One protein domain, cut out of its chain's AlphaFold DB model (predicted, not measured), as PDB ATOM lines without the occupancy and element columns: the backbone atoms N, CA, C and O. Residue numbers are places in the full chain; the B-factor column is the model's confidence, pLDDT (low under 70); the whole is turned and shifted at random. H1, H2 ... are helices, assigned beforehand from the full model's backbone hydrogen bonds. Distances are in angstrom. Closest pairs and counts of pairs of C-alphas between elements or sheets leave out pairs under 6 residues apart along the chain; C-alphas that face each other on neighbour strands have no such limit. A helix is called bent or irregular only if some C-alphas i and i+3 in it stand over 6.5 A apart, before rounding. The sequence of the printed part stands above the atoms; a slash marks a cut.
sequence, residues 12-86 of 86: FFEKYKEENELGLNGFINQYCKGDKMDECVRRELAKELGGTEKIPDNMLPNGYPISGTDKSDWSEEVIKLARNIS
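Overview. This is residues 12 to 86 of the 86 residues of an uncharacterized protein of Candidatus Methanohalarchaeum thermophilum (UniProt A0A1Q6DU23). Five short helices are set along a horseshoe, and a long looping stretch of 26 residues without a named helix fills its mouth and passes through the middle. H2, with the very short H1 near its starting end, makes one arm; H3 and H4 follow round the bend; H5 makes the other arm. The printed part has 75 residues with five named helices, in the order H1, H2, H3, H4, H5, and no named strand; the class is all helix, with 39 of the 75 printed residues in the helices. The whole is compact, with a radius of gyration of the C-alphas of 11.7 A, and its C-alphas span 31 by 26 by 19 A along their three main axes.

Along the chain. The printed part opens with H1, residues 12 to 16, whose first C-alpha, that of Phe 12, stands at (-16.174, -12.418, 22.450). A tight link of 5 residues leads to H2, residues 22 to 31, which is 14.4 A from first to last C-alpha. After a tight link of 3 residues comes H3, residues 35 to 39, 8.6 A from first to last C-alpha. H3 is irregular: C-alphas 35 and 38 are 7.3 A apart, where about 5 A is the distance in a regular helix. One residue, Cys 40, makes the tight link to H4, residues 41 to 49, which is 11.9 A long between its end C-alphas. Residues 50 to 75 then form a long link with no named element; C-alpha 60, of Leu 60, stands within it at (-20.530, -8.055, 18.374), and the mean of the C-alphas is (-20.329, -7.582, 21.842). H5, residues 76 to 85, is 14.6 A from first to last C-alpha and ends with C-alpha 85 at (-26.937, 1.698, 24.161).

Arrangement. H1 and H2 only just touch, with 3 pairs of C-alphas within 8 A; the closest C-alphas are those of Tyr 16 and Leu 24, 7.0 A apart. H2 and H3 touch only at the corner by their link, where the closest C-alphas, those of Tyr 31 and Met 37, are 4.1 A apart. H3 and H4 meet only through their link. H4 and H5 touch, with 6 pairs of C-alphas within 8 A; the closest are those of Val 41 and Ile 85, 6.4 A apart. These two helices run opposite ways at a steep tilt of 56 degrees, and their centres are 9.9 A apart. H1 and H2 are each apart from both H4 and H5, H1 is apart from H3, and H3 is apart from H5. Each O i to N i+4 pair of H1, H2 and H4 is within hydrogen-bond range. In H5 this holds for 5 of 6 pairs, and in H3 for 0 of 1, while 1 of the 2 O i to N i+3 pairs of H3 is within range.

Size, cuts and confidence. The two C-alphas farthest apart are those of Asn 20 and Glu 77, at 31.2 A, and the first and last printed C-alphas, those of Phe 12 and Ser 86, are 17.1 A apart. The outline is rounded. H4 has its centre nearest to the mean of the C-alphas, at 9.1 A, and H3 farthest from it, at 12.2 A, while the C-alphas of residues 50 to 75 lie 4 to 15 A from that mean. The link from H4 to H5 is the long one. The printed part has no cut, and it ends at Ser 86, the chain's last residue. The mean pLDDT of the printed part is 91.1, and Asn 20, in the link from H1 to H2, is the one printed residue under 70.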
ATOM      1  N   PHE A  12     -16.354 -12.670  23.890       92.94
ATOM      2  CA  PHE A  12     -16.174 -12.418  22.450       92.94
ATOM      3  C   PHE A  12     -14.700 -12.370  22.041       92.94
ATOM      4  O   PHE A  12     -14.312 -12.987  21.056       92.94
ATOM      5  N   PHE A  13     -13.863 -11.639  22.780       91.56
ATOM      6  CA  PHE A  13     -12.448 -11.576  22.431       91.56
ATOM      7  C   PHE A  13     -11.798 -12.947  22.616       91.56
ATOM      8  O   PHE A  13     -11.141 -13.430  21.706       91.56
ATOM      9  N   GLU A  14     -12.023 -13.610  23.748       91.25
ATOM     10  CA  GLU A  14     -11.449 -14.927  24.018       91.25
ATOM     11  C   GLU A  14     -11.820 -15.958  22.946       91.25
ATOM     12  O   GLU A  14     -10.942 -16.668  22.456       91.25
ATOM     13  N   LYS A  15     -13.091 -15.976  22.536       90.38
ATOM     14  CA  LYS A  15     -13.621 -16.928  21.558       90.38
ATOM     15  C   LYS A  15     -13.177 -16.649  20.123       90.38
ATOM     16  O   LYS A  15     -12.992 -17.595  19.366       90.38
ATOM     17  N   TYR A  16     -13.015 -15.379  19.747       89.69
ATOM     18  CA  TYR A  16     -12.817 -14.979  18.348       89.69
ATOM     19  C   TYR A  16     -11.458 -14.311  18.065       89.69
ATOM     20  O   TYR A  16     -11.194 -13.941  16.925       89.69
ATOM     21  N   LYS A  17     -10.555 -14.164  19.046       85.75
ATOM     22  CA  LYS A  17      -9.216 -13.559  18.839       85.75
ATOM     23  C   LYS A  17      -8.308 -14.328  17.873       85.75
ATOM     24  O   LYS A  17      -7.362 -13.736  17.362       85.75
ATOM     25  N   GLU A  18      -8.559 -15.619  17.664       84.25
ATOM     26  CA  GLU A  18      -7.799 -16.479  16.736       84.25
ATOM     27  C   GLU A  18      -8.581 -16.795  15.453       84.25
ATOM     28  O   GLU A  18      -8.082 -17.495  14.572       84.25
ATOM     29  N   GLU A  19      -9.809 -16.284  15.332       80.19
ATOM     30  CA  GLU A  19     -10.643 -16.510  14.158       80.19
ATOM     31  C   GLU A  19     -10.123 -15.723  12.958       80.19
ATOM     32  O   GLU A  19      -9.731 -14.558  13.058       80.19
ATOM     33  N   ASN A  20     -10.119 -16.366  11.791       69.75
ATOM     34  CA  ASN A  20      -9.607 -15.774  10.552       69.75
ATOM     35  C   ASN A  20     -10.703 -15.098   9.718       69.75
ATOM     36  O   ASN A  20     -10.443 -14.630   8.607       69.75
ATOM     37  N   GLU A  21     -11.924 -14.989  10.248       79.75
ATOM     38  CA  GLU A  21     -12.966 -14.190   9.618       79.75
ATOM     39  C   GLU A  21     -12.601 -12.698   9.645       79.75
ATOM     40  O   GLU A  21     -12.561 -12.047  10.693       79.75
ATOM     41  N   LEU A  22     -12.372 -12.129   8.454       74.25
ATOM     42  CA  LEU A  22     -11.990 -10.723   8.256       74.25
ATOM     43  C   LEU A  22     -12.914  -9.737   8.990       74.25
ATOM     44  O   LEU A  22     -12.449  -8.711   9.486       74.25
ATOM     45  N   GLY A  23     -14.209 -10.053   9.084       82.12
ATOM     46  CA  GLY A  23     -15.185  -9.233   9.800       82.12
ATOM     47  C   GLY A  23     -14.902  -9.147  11.302       82.12
ATOM     48  O   GLY A  23     -14.842  -8.047  11.851       82.12
ATOM     49  N   LEU A  24     -14.675 -10.287  11.961       86.50
ATOM     50  CA  LEU A  24     -14.458 -10.363  13.411       86.50
ATOM     51  C   LEU A  24     -13.137  -9.710  13.822       86.50
ATOM     52  O   LEU A  24     -13.106  -8.919  14.767       86.50
ATOM     53  N   ASN A  25     -12.077  -9.936  13.045       87.00
ATOM     54  CA  ASN A  25     -10.796  -9.261  13.256       87.00
ATOM     55  C   ASN A  25     -10.906  -7.739  13.095       87.00
ATOM     56  O   ASN A  25     -10.286  -6.989  13.852       87.00
ATOM     57  N   GLY A  26     -11.732  -7.264  12.158       90.06
ATOM     58  CA  GLY A  26     -12.049  -5.842  12.022       90.06
ATOM     59  C   GLY A  26     -12.679  -5.263  13.292       90.06
ATOM     60  O   GLY A  26     -12.216  -4.239  13.797       90.06
ATOM     61  N   PHE A  27     -13.677  -5.951  13.857       92.44
ATOM     62  CA  PHE A  27     -14.311  -5.544  15.114       92.44
ATOM     63  C   PHE A  27     -13.328  -5.532  16.291       92.44
ATOM     64  O   PHE A  27     -13.296  -4.559  17.043       92.44
ATOM     65  N   ILE A  28     -12.492  -6.561  16.438       91.06
ATOM     66  CA  ILE A  28     -11.486  -6.619  17.510       91.06
ATOM     67  C   ILE A  28     -10.499  -5.453  17.392       91.06
ATOM     68  O   ILE A  28     -10.235  -4.751  18.372       91.06
ATOM     69  N   ASN A  29      -9.981  -5.196  16.193       90.94
ATOM     70  CA  ASN A  29      -9.017  -4.119  15.990       90.94
ATOM     71  C   ASN A  29      -9.629  -2.736  16.235       90.94
ATOM     72  O   ASN A  29      -8.964  -1.879  16.809       90.94
ATOM     73  N   GLN A  30     -10.892  -2.520  15.860       92.06
ATOM     74  CA  GLN A  30     -11.564  -1.234  16.061       92.06
ATOM     75  C   GLN A  30     -11.991  -0.996  17.514       92.06
ATOM     76  O   GLN A  30     -11.765   0.093  18.036       92.06
ATOM     77  N   TYR A  31     -12.595  -1.995  18.168       93.69
ATOM     78  CA  TYR A  31     -13.263  -1.824  19.465       93.69
ATOM     79  C   TYR A  31     -12.468  -2.372  20.658       93.69
ATOM     80  O   TYR A  31     -12.737  -1.991  21.792       93.69
ATOM     81  N   CYS A  32     -11.504  -3.272  20.458       91.00
ATOM     82  CA  CYS A  32     -10.691  -3.806  21.561       91.00
ATOM     83  C   CYS A  32      -9.296  -3.178  21.625       91.00
ATOM     84  O   CYS A  32      -8.722  -3.104  22.712       91.00
ATOM     85  N   LYS A  33      -8.757  -2.741  20.478       88.88
ATOM     86  CA  LYS A  33      -7.381  -2.224  20.331       88.88
ATOM     87  C   LYS A  33      -7.294  -0.862  19.625       88.88
ATOM     88  O   LYS A  33      -6.192  -0.391  19.344       88.88
ATOM     89  N   GLY A  34      -8.436  -0.251  19.314       89.50
ATOM     90  CA  GLY A  34      -8.530   0.935  18.467       89.50
ATOM     91  C   GLY A  34      -9.421   2.024  19.050       89.50
ATOM     92  O   GLY A  34      -9.848   1.962  20.203       89.50
ATOM     93  N   ASP A  35      -9.704   3.025  18.223       89.81
ATOM     94  CA  ASP A  35     -10.314   4.283  18.665       89.81
ATOM     95  C   ASP A  35     -11.803   4.153  19.016       89.81
ATOM     96  O   ASP A  35     -12.337   4.981  19.747       89.81
ATOM     97  N   LYS A  36     -12.475   3.085  18.559       92.00
ATOM     98  CA  LYS A  36     -13.886   2.809  18.884       92.00
ATOM     99  C   LYS A  36     -14.068   2.048  20.190       92.00
ATOM    100  O   LYS A  36     -15.163   1.575  20.487       92.00
ATOM    101  N   MET A  37     -13.012   1.893  20.982       91.25
ATOM    102  CA  MET A  37     -13.098   1.185  22.256       91.25
ATOM    103  C   MET A  37     -14.158   1.772  23.183       91.25
ATOM    104  O   MET A  37     -14.827   1.018  23.893       91.25
ATOM    105  N   ASP A  38     -14.340   3.092  23.138       91.12
ATOM    106  CA  ASP A  38     -15.344   3.776  23.946       91.12
ATOM    107  C   ASP A  38     -16.784   3.632  23.446       91.12
ATOM    108  O   ASP A  38     -17.719   3.912  24.189       91.12
ATOM    109  N   GLU A  39     -16.966   3.093  22.243       94.00
ATOM    110  CA  GLU A  39     -18.264   2.797  21.627       94.00
ATOM    111  C   GLU A  39     -18.651   1.310  21.766       94.00
ATOM    112  O   GLU A  39     -19.617   0.844  21.165       94.00
ATOM    113  N   CYS A  40     -17.883   0.515  22.519       95.31
ATOM    114  CA  CYS A  40     -18.127  -0.918  22.652       95.31
ATOM    115  C   CYS A  40     -19.360  -1.205  23.528       95.31
ATOM    116  O   CYS A  40     -19.285  -1.186  24.759       95.31
ATOM    117  N   VAL A  41     -20.473  -1.591  22.899       96.19
ATOM    118  CA  VAL A  41     -21.744  -1.930  23.565       96.19
ATOM    119  C   VAL A  41     -21.560  -3.042  24.598       96.19
ATOM    120  O   VAL A  41     -22.111  -2.967  25.692       96.19
ATOM    121  N   ARG A  42     -20.726  -4.051  24.304       95.62
ATOM    122  CA  ARG A  42     -20.420  -5.138  25.257       95.62
ATOM    123  C   ARG A  42     -19.835  -4.609  26.567       95.62
ATOM    124  O   ARG A  42     -20.115  -5.153  27.630       95.62
ATOM    125  N   ARG A  43     -18.995  -3.573  26.487       93.62
ATOM    126  CA  ARG A  43     -18.314  -2.985  27.644       93.62
ATOM    127  C   ARG A  43     -19.287  -2.184  28.499       93.62
ATOM    128  O   ARG A  43     -19.279  -2.342  29.717       93.62
ATOM    129  N   GLU A  44     -20.135  -1.381  27.865       94.44
ATOM    130  CA  GLU A  44     -21.169  -0.624  28.573       94.44
ATOM    131  C   GLU A  44     -22.195  -1.565  29.219       94.44
ATOM    132  O   GLU A  44     -22.499  -1.419  30.398       94.44
ATOM    133  N   LEU A  45     -22.625  -2.623  28.524       95.38
ATOM    134  CA  LEU A  45     -23.486  -3.645  29.124       95.38
ATOM    135  C   LEU A  45     -22.827  -4.343  30.314       95.38
ATOM    136  O   LEU A  45     -23.483  -4.544  31.330       95.38
ATOM    137  N   ALA A  46     -21.545  -4.701  30.217       94.19
ATOM    138  CA  ALA A  46     -20.837  -5.334  31.329       94.19
ATOM    139  C   ALA A  46     -20.770  -4.414  32.557       94.19
ATOM    140  O   ALA A  46     -20.871  -4.883  33.686       94.19
ATOM    141  N   LYS A  47     -20.639  -3.100  32.348       93.19
ATOM    142  CA  LYS A  47     -20.682  -2.102  33.421       93.19
ATOM    143  C   LYS A  47     -22.069  -2.015  34.066       93.19
ATOM    144  O   LYS A  47     -22.148  -2.027  35.289       93.19
ATOM    145  N   GLU A  48     -23.134  -1.965  33.267       94.25
ATOM    146  CA  GLU A  48     -24.519  -1.891  33.760       94.25
ATOM    147  C   GLU A  48     -24.958  -3.184  34.470       94.25
ATOM    148  O   GLU A  48     -25.612  -3.147  35.509       94.25
ATOM    149  N   LEU A  49     -24.559  -4.341  33.939       93.38
ATOM    150  CA  LEU A  49     -24.941  -5.659  34.454       93.38
ATOM    151  C   LEU A  49     -24.005  -6.180  35.554       93.38
ATOM    152  O   LEU A  49     -24.320  -7.181  36.207       93.38
ATOM    153  N   GLY A  50     -22.872  -5.510  35.776       92.69
ATOM    154  CA  GLY A  50     -21.900  -5.841  36.814       92.69
ATOM    155  C   GLY A  50     -20.928  -6.972  36.467       92.69
ATOM    156  O   GLY A  50     -20.366  -7.561  37.386       92.69
ATOM    157  N   GLY A  51     -20.722  -7.277  35.183       91.50
ATOM    158  CA  GLY A  51     -19.787  -8.316  34.752       91.50
ATOM    159  C   GLY A  51     -19.878  -8.692  33.269       91.50
ATOM    160  O   GLY A  51     -20.894  -8.460  32.608       91.50
ATOM    161  N   THR A  52     -18.794  -9.250  32.720       92.50
ATOM    162  CA  THR A  52     -18.717  -9.701  31.317       92.50
ATOM    163  C   THR A  52     -19.372 -11.062  31.091       92.50
ATOM    164  O   THR A  52     -19.786 -11.351  29.971       92.50
ATOM    165  N   GLU A  53     -19.528 -11.867  32.139       91.94
ATOM    166  CA  GLU A  53     -20.135 -13.203  32.126       91.94
ATOM    167  C   GLU A  53     -21.622 -13.194  31.756       91.94
ATOM    168  O   GLU A  53     -22.169 -14.204  31.324       91.94
ATOM    169  N   LYS A  54     -22.280 -12.040  31.903       92.50
ATOM    170  CA  LYS A  54     -23.681 -11.841  31.513       92.50
ATOM    171  C   LYS A  54     -23.841 -11.447  30.046       92.50
ATOM    172  O   LYS A  54     -24.969 -11.320  29.575       92.50
ATOM    173  N   ILE A  55     -22.739 -11.213  29.328       94.94
ATOM    174  CA  ILE A  55     -22.761 -10.742  27.942       94.94
ATOM    175  C   ILE A  55     -22.639 -11.939  26.995       94.94
ATOM    176  O   ILE A  55     -21.607 -12.606  27.014       94.94
ATOM    177  N   PRO A  56     -23.627 -12.185  26.117       94.69
ATOM    178  CA  PRO A  56     -23.586 -13.300  25.175       94.69
ATOM    179  C   PRO A  56     -22.339 -13.260  24.290       94.69
ATOM    180  O   PRO A  56     -22.001 -12.212  23.736       94.69
ATOM    181  N   ASP A  57     -21.665 -14.392  24.097       91.62
ATOM    182  CA  ASP A  57     -20.441 -14.450  23.284       91.62
ATOM    183  C   ASP A  57     -20.676 -14.056  21.827       91.62
ATOM    184  O   ASP A  57     -19.809 -13.447  21.206       91.62
ATOM    185  N   ASN A  58     -21.859 -14.358  21.288       94.31
ATOM    186  CA  ASN A  58     -22.209 -14.041  19.907       94.31
ATOM    187  C   ASN A  58     -22.634 -12.578  19.698       94.31
ATOM    188  O   ASN A  58     -23.063 -12.232  18.603       94.31
ATOM    189  N   MET A  59     -22.552 -11.713  20.711       95.31
ATOM    190  CA  MET A  59     -22.780 -10.277  20.552       95.31
ATOM    191  C   MET A  59     -21.508  -9.582  20.048       95.31
ATOM    192  O   MET A  59     -20.480  -9.588  20.718       95.31
ATOM    193  N   LEU A  60     -21.584  -8.921  18.899       95.00
ATOM    194  CA  LEU A  60     -20.530  -8.055  18.374       95.00
ATOM    195  C   LEU A  60     -20.377  -6.775  19.221       95.00
ATOM    196  O   LEU A  60     -21.320  -6.358  19.898       95.00
ATOM    197  N   PRO A  61     -19.226  -6.077  19.150       95.00
ATOM    198  CA  PRO A  61     -19.017  -4.810  19.858       95.00
ATOM    199  C   PRO A  61     -20.029  -3.697  19.547       95.00
ATOM    200  O   PRO A  61     -20.178  -2.788  20.352       95.00
ATOM    201  N   ASN A  62     -20.746  -3.778  18.423       94.06
ATOM    202  CA  ASN A  62     -21.816  -2.849  18.041       94.06
ATOM    203  C   ASN A  62     -23.215  -3.255  18.564       94.06
ATOM    204  O   ASN A  62     -24.207  -2.656  18.166       94.06
ATOM    205  N   GLY A  63     -23.322  -4.296  19.400       94.56
ATOM    206  CA  GLY A  63     -24.584  -4.730  20.015       94.56
ATOM    207  C   GLY A  63     -25.459  -5.653  19.156       94.56
ATOM    208  O   GLY A  63     -26.543  -6.060  19.590       94.56
ATOM    209  N   TYR A  64     -25.009  -6.023  17.955       94.25
ATOM    210  CA  TYR A  64     -25.709  -6.964  17.076       94.25
ATOM    211  C   TYR A  64     -25.168  -8.392  17.225       94.25
ATOM    212  O   TYR A  64     -24.020  -8.568  17.625       94.25
ATOM    213  N   PRO A  65     -25.967  -9.430  16.928       94.81
ATOM    214  CA  PRO A  65     -25.455 -10.792  16.880       94.81
ATOM    215  C   PRO A  65     -24.478 -10.966  15.709       94.81
ATOM    216  O   PRO A  65     -24.592 -10.291  14.682       94.81
ATOM    217  N   ILE A  66     -23.532 -11.892  15.850       92.56
ATOM    218  CA  ILE A  66     -22.669 -12.346  14.753       92.56
ATOM    219  C   ILE A  66     -23.550 -12.872  13.611       92.56
ATOM    220  O   ILE A  66     -24.588 -13.497  13.854       92.56
ATOM    221  N   SER A  67     -23.138 -12.617  12.366       90.38
ATOM    222  CA  SER A  67     -23.846 -13.099  11.175       90.38
ATOM    223  C   SER A  67     -24.087 -14.609  11.246       90.38
ATOM    224  O   SER A  67     -23.201 -15.366  11.627       90.38
ATOM    225  N   GLY A  68     -25.296 -15.050  10.899       91.00
ATOM    226  CA  GLY A  68     -25.684 -16.461  11.002       91.00
ATOM    227  C   GLY A  68     -26.084 -16.918  12.410       91.00
ATOM    228  O   GLY A  68     -26.417 -18.086  12.586       91.00
ATOM    229  N   THR A  69     -26.097 -16.014  13.393       92.94
ATOM    230  CA  THR A  69     -26.646 -16.250  14.738       92.94
ATOM    231  C   THR A  69     -27.782 -15.270  15.039       92.94
ATOM    232  O   THR A  69     -28.062 -14.361  14.254       92.94
ATOM    233  N   ASP A  70     -28.441 -15.434  16.184       94.62
ATOM    234  CA  ASP A  70     -29.528 -14.563  16.622       94.62
ATOM    235  C   ASP A  70     -29.467 -14.276  18.138       94.62
ATOM    236  O   ASP A  70     -28.446 -14.491  18.795       94.62
ATOM    237  N   LYS A  71     -30.543 -13.699  18.680       94.94
ATOM    238  CA  LYS A  71     -30.647 -13.284  20.087       94.94
ATOM    239  C   LYS A  71     -31.371 -14.311  20.965       94.94
ATOM    240  O   LYS A  71     -31.784 -13.947  22.063       94.94
ATOM    241  N   SER A  72     -31.578 -15.543  20.498       93.12
ATOM    242  CA  SER A  72     -32.395 -16.546  21.205       93.12
ATOM    243  C   SER A  72     -31.849 -16.876  22.594       93.12
ATOM    244  O   SER A  72     -32.631 -17.057  23.521       93.12
ATOM    245  N   ASP A  73     -30.522 -16.860  22.754       90.25
ATOM    246  CA  ASP A  73     -29.853 -17.139  24.032       90.25
ATOM    247  C   ASP A  73     -29.570 -15.873  24.862       90.25
ATOM    248  O   ASP A  73     -28.896 -15.923  25.892       90.25
ATOM    249  N   TRP A  74     -30.036 -14.703  24.416       95.19
ATOM    250  CA  TRP A  74     -29.798 -13.453  25.132       95.19
ATOM    251  C   TRP A  74     -30.864 -13.281  26.207       95.19
ATOM    252  O   TRP A  74     -32.059 -13.399  25.936       95.19
ATOM    253  N   SER A  75     -30.449 -12.938  27.428       95.69
ATOM    254  CA  SER A  75     -31.414 -12.620  28.479       95.69
ATOM    255  C   SER A  75     -32.260 -11.403  28.087       95.69
ATOM    256  O   SER A  75     -31.799 -10.490  27.392       95.69
ATOM    257  N   GLU A  76     -33.509 -11.347  28.559       95.44
ATOM    258  CA  GLU A  76     -34.378 -10.191  28.296       95.44
ATOM    259  C   GLU A  76     -33.755  -8.870  28.755       95.44
ATOM    260  O   GLU A  76     -33.960  -7.831  28.126       95.44
ATOM    261  N   GLU A  77     -33.017  -8.910  29.863       95.44
ATOM    262  CA  GLU A  77     -32.313  -7.762  30.424       95.44
ATOM    263  C   GLU A  77     -31.249  -7.244  29.449       95.44
ATOM    264  O   GLU A  77     -31.257  -6.061  29.103       95.44
ATOM    265  N   VAL A  78     -30.416  -8.141  28.909       95.69
ATOM    266  CA  VAL A  78     -29.413  -7.814  27.887       95.69
ATOM    267  C   VAL A  78     -30.079  -7.234  26.639       95.69
ATOM    268  O   VAL A  78     -29.627  -6.217  26.119       95.69
ATOM    269  N   ILE A  79     -31.181  -7.831  26.169       94.81
ATOM    270  CA  ILE A  79     -31.910  -7.339  24.989       94.81
ATOM    271  C   ILE A  79     -32.443  -5.919  25.222       94.81
ATOM    272  O   ILE A  79     -32.353  -5.077  24.323       94.81
ATOM    273  N   LYS A  80     -33.017  -5.652  26.400       94.62
ATOM    274  CA  LYS A  80     -33.576  -4.340  26.760       94.62
ATOM    275  C   LYS A  80     -32.483  -3.278  26.852       94.62
ATOM    276  O   LYS A  80     -32.637  -2.222  26.248       94.62
ATOM    277  N   LEU A  81     -31.382  -3.567  27.545       94.12
ATOM    278  CA  LEU A  81     -30.276  -2.621  27.701       94.12
ATOM    279  C   LEU A  81     -29.553  -2.358  26.379       94.12
ATOM    280  O   LEU A  81     -29.288  -1.204  26.057       94.12
ATOM    281  N   ALA A  82     -29.300  -3.397  25.574       91.75
ATOM    282  CA  ALA A  82     -28.597  -3.245  24.302       91.75
ATOM    283  C   ALA A  82     -29.315  -2.262  23.365       91.75
ATOM    284  O   ALA A  82     -28.653  -1.452  22.736       91.75
ATOM    285  N   ARG A  83     -30.658  -2.267  23.339       89.62
ATOM    286  CA  ARG A  83     -31.473  -1.324  22.544       89.62
ATOM    287  C   ARG A  83     -31.330   0.142  22.959       89.62
ATOM    288  O   ARG A  83     -31.657   1.010  22.163       89.62
ATOM    289  N   ASN A  84     -30.921   0.405  24.199       87.88
ATOM    290  CA  ASN A  84     -30.761   1.763  24.720       87.88
ATOM    291  C   ASN A  84     -29.327   2.286  24.544       87.88
ATOM    292  O   ASN A  84     -29.109   3.487  24.670       87.88
ATOM    293  N   ILE A  85     -28.366   1.386  24.307       85.38
ATOM    294  CA  ILE A  85     -26.937   1.698  24.161       85.38
ATOM    295  C   ILE A  85     -26.535   1.758  22.676       85.38
ATOM    296  O   ILE A  85     -25.655   2.542  22.330       85.38
ATOM    297  N   SER A  86     -27.152   0.927  21.823       71.44
ATOM    298  CA  SER A  86     -26.855   0.804  20.384       71.44
ATOM    299  C   SER A  86     -27.451   1.909  19.523       71.44
ATOM    300  O   SER A  86     -28.659   2.178  19.715       71.44
TER     301      SER A  86